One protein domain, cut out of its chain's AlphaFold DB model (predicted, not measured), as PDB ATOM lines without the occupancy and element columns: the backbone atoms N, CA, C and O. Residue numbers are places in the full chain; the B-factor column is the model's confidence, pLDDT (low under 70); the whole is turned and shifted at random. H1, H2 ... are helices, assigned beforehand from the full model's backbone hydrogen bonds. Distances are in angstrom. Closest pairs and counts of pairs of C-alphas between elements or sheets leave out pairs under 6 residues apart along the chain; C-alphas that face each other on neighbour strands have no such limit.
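This is residues 316 to 389 of the 391 residues of an uncharacterized protein of Penicillium arizonense (UniProt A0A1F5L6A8). A small head, made of the short helix H1 and the winding loops of residues 325 to 366, has a long helical arm: H2 begins at the head, and residues 373 to 389 stick out from it and make the length. The printed part has 74 residues, with two named helices, H1 then H2, and no named strand; its class is all helix, though only 30 residues are in named elements. It is loose, with a radius of gyration of the C-alphas of 15.8 A, and spans 56 by 24 by 20 A.

H1, residues 316 to 324, begins at C-alpha 316 (57.383, 118.385, 124.207). H2, residues 367 to 387, measures 30.3 A and ends at C-alpha 387 (46.862, 90.443, 133.026).

H1 and H2 are close but not clearly touching; their closest C-alphas, of Ala 319 and Leu 367, are 7.0 A apart. They run opposite ways at a shallow tilt of 3 degrees. In both, every O i to N i+4 pair is within hydrogen-bond range. Residues 329 to 330 pair antiparallel with residues 333 to 334.

The link H1 to H2 is long, 42 residues. The printed part has no cut. The pLDDT is under 70 at residues 355 to 362 and 376 to 389.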
ATOM      1  N   TYR A 316      56.889 117.887 125.497       84.06
ATOM      2  CA  TYR A 316      57.383 118.385 124.207       84.06
ATOM      3  C   TYR A 316      57.203 119.892 124.104       84.06
ATOM      4  O   TYR A 316      58.114 120.612 123.691       84.06
ATOM      5  N   ARG A 317      56.030 120.381 124.517       86.69
ATOM      6  CA  ARG A 317      55.743 121.813 124.582       86.69
ATOM      7  C   ARG A 317      56.719 122.522 125.516       86.69
ATOM      8  O   ARG A 317      57.266 123.551 125.141       86.69
ATOM      9  N   TYR A 318      56.978 121.951 126.691       87.50
ATOM     10  CA  TYR A 318      57.948 122.501 127.632       87.50
ATOM     11  C   TYR A 318      59.365 122.548 127.051       87.50
ATOM     12  O   TYR A 318      60.010 123.592 127.100       87.50
ATOM     13  N   ALA A 319      59.832 121.457 126.438       87.56
ATOM     14  CA  ALA A 319      61.157 121.434 125.827       87.56
ATOM     15  C   ALA A 319      61.295 122.464 124.692       87.56
ATOM     16  O   ALA A 319      62.332 123.116 124.581       87.56
ATOM     17  N   ARG A 320      60.243 122.660 123.887       86.81
ATOM     18  CA  ARG A 320      60.207 123.687 122.836       86.81
ATOM     19  C   ARG A 320      60.279 125.099 123.412       86.81
ATOM     20  O   ARG A 320      61.113 125.874 122.963       86.81
ATOM     21  N   GLU A 321      59.478 125.403 124.433       88.81
ATOM     22  CA  GLU A 321      59.500 126.705 125.118       88.81
ATOM     23  C   GLU A 321      60.898 127.018 125.682       88.81
ATOM     24  O   GLU A 321      61.394 128.132 125.528       88.81
ATOM     25  N   CYS A 322      61.586 126.023 126.252       87.00
ATOM     26  CA  CYS A 322      62.962 126.180 126.727       87.00
ATOM     27  C   CYS A 322      63.970 126.410 125.586       87.00
ATOM     28  O   CYS A 322      64.883 127.222 125.730       87.00
ATOM     29  N   ARG A 323      63.810 125.737 124.435       87.25
ATOM     30  CA  ARG A 323      64.658 125.967 123.249       87.25
ATOM     31  C   ARG A 323      64.402 127.333 122.610       87.25
ATOM     32  O   ARG A 323      65.317 127.907 122.029       87.25
ATOM     33  N   GLU A 324      63.191 127.863 122.704       89.06
ATOM     34  CA  GLU A 324      62.787 129.138 122.093       89.06
ATOM     35  C   GLU A 324      62.922 130.343 123.035       89.06
ATOM     36  O   GLU A 324      62.659 131.470 122.624       89.06
ATOM     37  N   ALA A 325      63.383 130.134 124.272       85.94
ATOM     38  CA  ALA A 325      63.569 131.200 125.248       85.94
ATOM     39  C   ALA A 325      64.477 132.330 124.719       85.94
ATOM     40  O   ALA A 325      65.512 132.082 124.099       85.94
ATOM     41  N   GLU A 326      64.124 133.585 125.011       82.06
ATOM     42  CA  GLU A 326      64.890 134.767 124.578       82.06
ATOM     43  C   GLU A 326      66.343 134.720 125.079       82.06
ATOM     44  O   GLU A 326      67.293 135.006 124.348       82.06
ATOM     45  N   LYS A 327      66.530 134.254 126.318       85.62
ATOM     46  CA  LYS A 327      67.848 134.024 126.907       85.62
ATOM     47  C   LYS A 327      68.312 132.610 126.591       85.62
ATOM     48  O   LYS A 327      67.873 131.649 127.214       85.62
ATOM     49  N   GLN A 328      69.240 132.499 125.647       89.25
ATOM     50  CA  GLN A 328      69.859 131.230 125.247       89.25
ATOM     51  C   GLN A 328      71.102 130.871 126.073       89.25
ATOM     52  O   GLN A 328      71.477 129.698 126.144       89.25
ATOM     53  N   ARG A 329      71.747 131.878 126.679       86.75
ATOM     54  CA  ARG A 329      72.924 131.747 127.546       86.75
ATOM     55  C   ARG A 329      72.844 132.740 128.707       86.75
ATOM     56  O   ARG A 329      72.289 133.824 128.542       86.75
ATOM     57  N   ILE A 330      73.398 132.361 129.853       84.88
ATOM     58  CA  ILE A 330      73.548 133.192 131.054       84.88
ATOM     59  C   ILE A 330      75.010 133.064 131.484       84.88
ATOM     60  O   ILE A 330      75.495 131.948 131.643       84.88
ATOM     61  N   ASP A 331      75.726 134.186 131.579       82.75
ATOM     62  CA  ASP A 331      77.138 134.248 131.997       82.75
ATOM     63  C   ASP A 331      78.073 133.288 131.237       82.75
ATOM     64  O   ASP A 331      78.994 132.696 131.789       82.75
ATOM     65  N   GLY A 332      77.821 133.105 129.936       80.31
ATOM     66  CA  GLY A 332      78.601 132.203 129.082       80.31
ATOM     67  C   GLY A 332      78.183 130.728 129.145       80.31
ATOM     68  O   GLY A 332      78.650 129.948 128.314       80.31
ATOM     69  N   PHE A 333      77.247 130.351 130.011       85.12
ATOM     70  CA  PHE A 333      76.720 128.990 130.130       85.12
ATOM     71  C   PHE A 333      75.347 128.845 129.467       85.12
ATOM     72  O   PHE A 333      74.629 129.828 129.280       85.12
ATOM     73  N   CYS A 334      74.964 127.618 129.102       87.31
ATOM     74  CA  CYS A 334      73.624 127.320 128.594       87.31
ATOM     75  C   CYS A 334      72.541 127.756 129.597       87.31
ATOM     76  O   CYS A 334      72.585 127.367 130.763       87.31
ATOM     77  N   SER A 335      71.539 128.521 129.150       86.75
ATOM     78  CA  SER A 335      70.478 129.032 130.038       86.75
ATOM     79  C   SER A 335      69.553 127.947 130.598       86.75
ATOM     80  O   SER A 335      68.876 128.187 131.594       86.75
ATOM     81  N   PHE A 336      69.527 126.762 129.977       87.62
ATOM     82  CA  PHE A 336      68.737 125.628 130.444       87.62
ATOM     83  C   PHE A 336      69.527 124.729 131.400       87.62
ATOM     84  O   PHE A 336      69.173 124.612 132.568       87.62
ATOM     85  N   CYS A 337      70.602 124.081 130.943       85.88
ATOM     86  CA  CYS A 337      71.313 123.121 131.793       85.88
ATOM     87  C   CYS A 337      72.358 123.774 132.708       85.88
ATOM     88  O   CYS A 337      72.761 123.152 133.686       85.88
ATOM     89  N   GLY A 338      72.789 125.007 132.423       81.88
ATOM     90  CA  GLY A 338      73.838 125.698 133.179       81.88
ATOM     91  C   GLY A 338      75.254 125.169 132.927       81.88
ATOM     92  O   GLY A 338      76.156 125.502 133.685       81.88
ATOM     93  N   PHE A 339      75.463 124.350 131.888       79.19
ATOM     94  CA  PHE A 339      76.757 123.738 131.569       79.19
ATOM     95  C   PHE A 339      77.213 124.067 130.148       79.19
ATOM     96  O   PHE A 339      76.399 124.114 129.227       79.19
ATOM     97  N   GLY A 340      78.528 124.213 129.971       76.56
ATOM     98  CA  GLY A 340      79.196 124.325 128.674       76.56
ATOM     99  C   GLY A 340      78.858 125.582 127.851       76.56
ATOM    100  O   GLY A 340      77.928 126.327 128.165       76.56
ATOM    101  N   PRO A 341      79.600 125.822 126.752       81.44
ATOM    102  CA  PRO A 341      79.441 127.012 125.914       81.44
ATOM    103  C   PRO A 341      78.305 126.910 124.873       81.44
ATOM    104  O   PRO A 341      78.295 127.677 123.909       81.44
ATOM    105  N   HIS A 342      77.353 125.985 125.032       83.56
ATOM    106  CA  HIS A 342      76.260 125.770 124.074       83.56
ATOM    107  C   HIS A 342      75.013 126.616 124.398       83.56
ATOM    108  O   HIS A 342      74.870 127.170 125.487       83.56
ATOM    109  N   THR A 343      74.098 126.738 123.431       88.62
ATOM    110  CA  THR A 343      72.819 127.461 123.584       88.62
ATOM    111  C   THR A 343      71.697 126.524 124.031       88.62
ATOM    112  O   THR A 343      71.755 125.331 123.744       88.62
ATOM    113  N   ALA A 344      70.633 127.038 124.660       86.94
ATOM    114  CA  ALA A 344      69.460 126.220 125.000       86.94
ATOM    115  C   ALA A 344      68.853 125.498 123.777       86.94
ATOM    116  O   ALA A 344      68.448 124.344 123.887       86.94
ATOM    117  N   LYS A 345      68.889 126.107 122.581       88.31
ATOM    118  CA  LYS A 345      68.514 125.456 121.306       88.31
ATOM    119  C   LYS A 345      69.284 124.168 121.015       88.31
ATOM    120  O   LYS A 345      68.716 123.248 120.436       88.31
ATOM    121  N   GLN A 346      70.555 124.119 121.404       85.06
ATOM    122  CA  GLN A 346      71.471 122.995 121.192       85.06
ATOM    123  C   GLN A 346      71.694 122.184 122.478       85.06
ATOM    124  O   GLN A 346      72.657 121.430 122.578       85.06
ATOM    125  N   CYS A 347      70.843 122.355 123.492       86.69
ATOM    126  CA  CYS A 347      71.027 121.675 124.763       86.69
ATOM    127  C   CYS A 347      70.659 120.193 124.664       86.69
ATOM    128  O   CYS A 347      69.517 119.847 124.354       86.69
ATOM    129  N   PHE A 348      71.606 119.323 125.021       86.81
ATOM    130  CA  PHE A 348      71.424 117.868 125.034       86.81
ATOM    131  C   PHE A 348      70.288 117.412 125.957       86.81
ATOM    132  O   PHE A 348      69.549 116.497 125.615       86.81
ATOM    133  N   TYR A 349      70.072 118.102 127.082       84.00
ATOM    134  CA  TYR A 349      68.958 117.813 127.990       84.00
ATOM    135  C   TYR A 349      67.584 118.101 127.369       84.00
ATOM    136  O   TYR A 349      66.579 117.536 127.791       84.00
ATOM    137  N   LEU A 350      67.523 118.970 126.360       87.50
ATOM    138  CA  LEU A 350      66.288 119.271 125.646       87.50
ATOM    139  C   LEU A 350      66.117 118.408 124.397       87.50
ATOM    140  O   LEU A 350      65.067 118.522 123.772       87.50
ATOM    141  N   ALA A 351      67.099 117.585 124.011       84.50
ATOM    142  CA  ALA A 351      67.053 116.721 122.832       84.50
ATOM    143  C   ALA A 351      66.213 115.453 123.072       84.50
ATOM    144  O   ALA A 351      66.202 114.896 124.169       84.50
ATOM    145  N   GLU A 352      65.507 114.991 122.035       81.56
ATOM    146  CA  GLU A 352      64.738 113.736 122.090       81.56
ATOM    147  C   GLU A 352      65.668 112.520 122.026       81.56
ATOM    148  O   GLU A 352      65.536 111.605 122.834       81.56
ATOM    149  N   ASN A 353      66.648 112.573 121.120       77.56
ATOM    150  CA  ASN A 353      67.721 111.596 120.960       77.56
ATOM    151  C   ASN A 353      69.054 112.361 120.944       77.56
ATOM    152  O   ASN A 353      69.435 112.872 119.892       77.56
ATOM    153  N   PRO A 354      69.719 112.557 122.093       73.12
ATOM    154  CA  PRO A 354      71.049 113.150 122.099       73.12
ATOM    155  C   PRO A 354      72.064 112.170 121.487       73.12
ATOM    156  O   PRO A 354      72.106 111.011 121.886       73.12
ATOM    157  N   ASP A 355      72.910 112.642 120.566       62.38
ATOM    158  CA  ASP A 355      73.962 111.849 119.890       62.38
ATOM    159  C   ASP A 355      75.166 111.514 120.803       62.38
ATOM    160  O   ASP A 355      76.264 111.228 120.327       62.38
ATOM    161  N   CYS A 356      75.000 111.589 122.125       57.19
ATOM    162  CA  CYS A 356      76.064 111.349 123.095       57.19
ATOM    163  C   CYS A 356      75.710 110.194 124.039       57.19
ATOM    164  O   CYS A 356      74.650 110.199 124.662       57.19
ATOM    165  N   GLU A 357      76.643 109.253 124.214       49.72
ATOM    166  CA  GLU A 357      76.567 108.128 125.168       49.72
ATOM    167  C   GLU A 357      76.723 108.548 126.646       49.72
ATOM    168  O   GLU A 357      76.834 107.702 127.526       49.72
ATOM    169  N   TRP A 358      76.745 109.849 126.955       54.44
ATOM    170  CA  TRP A 358      76.875 110.332 128.331       54.44
ATOM    171  C   TRP A 358      75.616 110.049 129.164       54.44
ATOM    172  O   TRP A 358      74.518 110.497 128.816       54.44
ATOM    173  N   ASP A 359      75.799 109.416 130.326       54.44
ATOM    174  CA  ASP A 359      74.812 109.395 131.405       54.44
ATOM    175  C   ASP A 359      74.625 110.820 131.936       54.44
ATOM    176  O   ASP A 359      75.410 111.334 132.735       54.44
ATOM    177  N   LEU A 360      73.597 111.506 131.424       56.06
ATOM    178  CA  LEU A 360      73.281 112.877 131.810       56.06
ATOM    179  C   LEU A 360      73.125 112.960 133.341       56.06
ATOM    180  O   LEU A 360      72.280 112.250 133.894       56.06
ATOM    181  N   PRO A 361      73.870 113.844 134.035       54.41
ATOM    182  CA  PRO A 361      73.717 114.051 135.469       54.41
ATOM    183  C   PRO A 361      72.246 114.214 135.872       54.41
ATOM    184  O   PRO A 361      71.547 115.076 135.332       54.41
ATOM    185  N   ILE A 362      71.810 113.431 136.868       58.50
ATOM    186  CA  ILE A 362      70.428 113.354 137.400       58.50
ATOM    187  C   ILE A 362      69.949 114.707 137.981       58.50
ATOM    188  O   ILE A 362      68.779 114.902 138.306       58.50
ATOM    189  N   SER A 363      70.843 115.692 138.091       71.50
ATOM    190  CA  SER A 363      70.564 117.004 138.667       71.50
ATOM    191  C   SER A 363      69.720 117.928 137.780       71.50
ATOM    192  O   SER A 363      69.157 118.886 138.307       71.50
ATOM    193  N   CYS A 364      69.586 117.666 136.472       79.69
ATOM    194  CA  CYS A 364      68.767 118.465 135.552       79.69
ATOM    195  C   CYS A 364      67.788 117.584 134.769       79.69
ATOM    196  O   CYS A 364      68.145 116.510 134.287       79.69
ATOM    197  N   TRP A 365      66.549 118.052 134.614       86.38
ATOM    198  CA  TRP A 365      65.530 117.351 133.841       86.38
ATOM    199  C   TRP A 365      65.966 117.184 132.381       86.38
ATOM    200  O   TRP A 365      66.458 118.138 131.773       86.38
ATOM    201  N   SER A 366      65.762 115.987 131.821       86.31
ATOM    202  CA  SER A 366      66.029 115.693 130.411       86.31
ATOM    203  C   SER A 366      64.807 115.119 129.696       86.31
ATOM    204  O   SER A 366      64.080 114.272 130.224       86.31
ATOM    205  N   LEU A 367      64.602 115.570 128.458       85.31
ATOM    206  CA  LEU A 367      63.499 115.126 127.610       85.31
ATOM    207  C   LEU A 367      63.637 113.641 127.246       85.31
ATOM    208  O   LEU A 367      62.661 112.903 127.336       85.31
ATOM    209  N   SER A 368      64.839 113.186 126.890       81.62
ATOM    210  CA  SER A 368      65.101 111.787 126.530       81.62
ATOM    211  C   SER A 368      64.809 110.808 127.679       81.62
ATOM    212  O   SER A 368      64.178 109.774 127.449       81.62
ATOM    213  N   VAL A 369      65.171 111.141 128.927       80.25
ATOM    214  CA  VAL A 369      64.824 110.328 130.111       80.25
ATOM    215  C   VAL A 369      63.314 110.320 130.340       80.25
ATOM    216  O   VAL A 369      62.733 109.243 130.454       80.25
ATOM    217  N   ALA A 370      62.656 111.484 130.304       80.81
ATOM    218  CA  ALA A 370      61.203 111.574 130.475       80.81
ATOM    219  C   ALA A 370      60.426 110.777 129.405       80.81
ATOM    220  O   ALA A 370      59.353 110.228 129.669       80.81
ATOM    221  N   LEU A 371      60.964 110.679 128.184       80.19
ATOM    222  CA  LEU A 371      60.394 109.860 127.114       80.19
ATOM    223  C   LEU A 371      60.564 108.358 127.361       80.19
ATOM    224  O   LEU A 371      59.638 107.603 127.055       80.19
ATOM    225  N   ARG A 372      61.699 107.922 127.925       75.75
ATOM    226  CA  ARG A 372      61.912 106.523 128.335       75.75
ATOM    227  C   ARG A 372      60.939 106.123 129.442       75.75
ATOM    228  O   ARG A 372      60.178 105.180 129.256       75.75
ATOM    229  N   GLU A 373      60.819 106.936 130.491       75.62
ATOM    230  CA  GLU A 373      59.875 106.689 131.591       75.62
ATOM    231  C   GLU A 373      58.414 106.614 131.114       75.62
ATOM    232  O   GLU A 373      57.632 105.779 131.580       75.62
ATOM    233  N   ARG A 374      58.025 107.447 130.136       71.56
ATOM    234  CA  ARG A 374      56.681 107.405 129.537       71.56
ATOM    235  C   ARG A 374      56.449 106.141 128.703       71.56
ATOM    236  O   ARG A 374      55.322 105.641 128.687       71.56
ATOM    237  N   LYS A 375      57.469 105.639 127.996       70.06
ATOM    238  CA  LYS A 375      57.392 104.371 127.249       70.06
ATOM    239  C   LYS A 375      57.251 103.189 128.207       70.06
ATOM    240  O   LYS A 375      56.340 102.387 128.021       70.06
ATOM    241  N   ASP A 376      58.043 103.162 129.274       64.94
ATOM    242  CA  ASP A 376      58.006 102.098 130.283       64.94
ATOM    243  C   ASP A 376      56.680 102.092 131.054       64.94
ATOM    244  O   ASP A 376      56.107 101.035 131.318       64.94
ATOM    245  N   SER A 377      56.124 103.274 131.337       60.69
ATOM    246  CA  SER A 377      54.808 103.415 131.975       60.69
ATOM    247  C   SER A 377      53.668 102.911 131.084       60.69
ATOM    248  O   SER A 377      52.735 102.282 131.577       60.69
ATOM    249  N   LYS A 378      53.740 103.144 129.765       58.16
ATOM    250  CA  LYS A 378      52.770 102.589 128.805       58.16
ATOM    251  C   LYS A 378      52.929 101.079 128.632       58.16
ATOM    252  O   LYS A 378      51.919 100.391 128.547       58.16
ATOM    253  N   GLY A 379      54.163 100.569 128.618       54.16
ATOM    254  CA  GLY A 379      54.438  99.130 128.567       54.16
ATOM    255  C   GLY A 379      53.904  98.397 129.799       54.16
ATOM    256  O   GLY A 379      53.215  97.391 129.668       54.16
ATOM    257  N   ARG A 380      54.118  98.962 130.994       52.06
ATOM    258  CA  ARG A 380      53.565  98.442 132.256       52.06
ATOM    259  C   ARG A 380      52.040  98.509 132.311       52.06
ATOM    260  O   ARG A 380      51.420  97.575 132.800       52.06
ATOM    261  N   ALA A 381      51.434  99.579 131.794       47.28
ATOM    262  CA  ALA A 381      49.979  99.680 131.700       47.28
ATOM    263  C   ALA A 381      49.388  98.661 130.708       47.28
ATOM    264  O   ALA A 381      48.334  98.104 130.985       47.28
ATOM    265  N   SER A 382      50.071  98.382 129.592       44.53
ATOM    266  CA  SER A 382      49.650  97.358 128.624       44.53
ATOM    267  C   SER A 382      49.713  95.951 129.225       44.53
ATOM    268  O   SER A 382      48.742  95.213 129.123       44.53
ATOM    269  N   LEU A 383      50.799  95.628 129.937       44.22
ATOM    270  CA  LEU A 383      50.947  94.367 130.675       44.22
ATOM    271  C   LEU A 383      49.885  94.206 131.772       44.22
ATOM    272  O   LEU A 383      49.328  93.130 131.936       44.22
ATOM    273  N   ALA A 384      49.564  95.277 132.500       44.00
ATOM    274  CA  ALA A 384      48.521  95.240 133.523       44.00
ATOM    275  C   ALA A 384      47.110  95.062 132.933       44.00
ATOM    276  O   ALA A 384      46.258  94.464 133.579       44.00
ATOM    277  N   ILE A 385      46.853  95.567 131.721       50.03
ATOM    278  CA  ILE A 385      45.575  95.371 131.018       50.03
ATOM    279  C   ILE A 385      45.472  93.946 130.458       50.03
ATOM    280  O   ILE A 385      44.401  93.354 130.548       50.03
ATOM    281  N   GLU A 386      46.562  93.375 129.937       45.88
ATOM    282  CA  GLU A 386      46.603  91.972 129.493       45.88
ATOM    283  C   GLU A 386      46.403  91.001 130.666       45.88
ATOM    284  O   GLU A 386      45.587  90.092 130.570       45.88
ATOM    285  N   MET A 387      47.033  91.260 131.816       46.94
ATOM    286  CA  MET A 387      46.862  90.443 133.026       46.94
ATOM    287  C   MET A 387      45.460  90.521 133.652       46.94
ATOM    288  O   MET A 387      45.097  89.641 134.420       46.94
ATOM    289  N   LEU A 388      44.679  91.564 133.356       49.34
ATOM    290  CA  LEU A 388      43.296  91.712 133.829       49.34
ATOM    291  C   LEU A 388      42.254  91.202 132.819       49.34
ATOM    292  O   LEU A 388      41.064  91.253 133.109       49.34
ATOM    293  N   ALA A 389      42.684  90.764 131.633       48.59
ATOM    294  CA  ALA A 389      41.820  90.190 130.603       48.59
ATOM    295  C   ALA A 389      41.879  88.648 130.557       48.59
ATOM    296  O   ALA A 389      41.137  88.042 129.784       48.59
TER     297      ALA A 389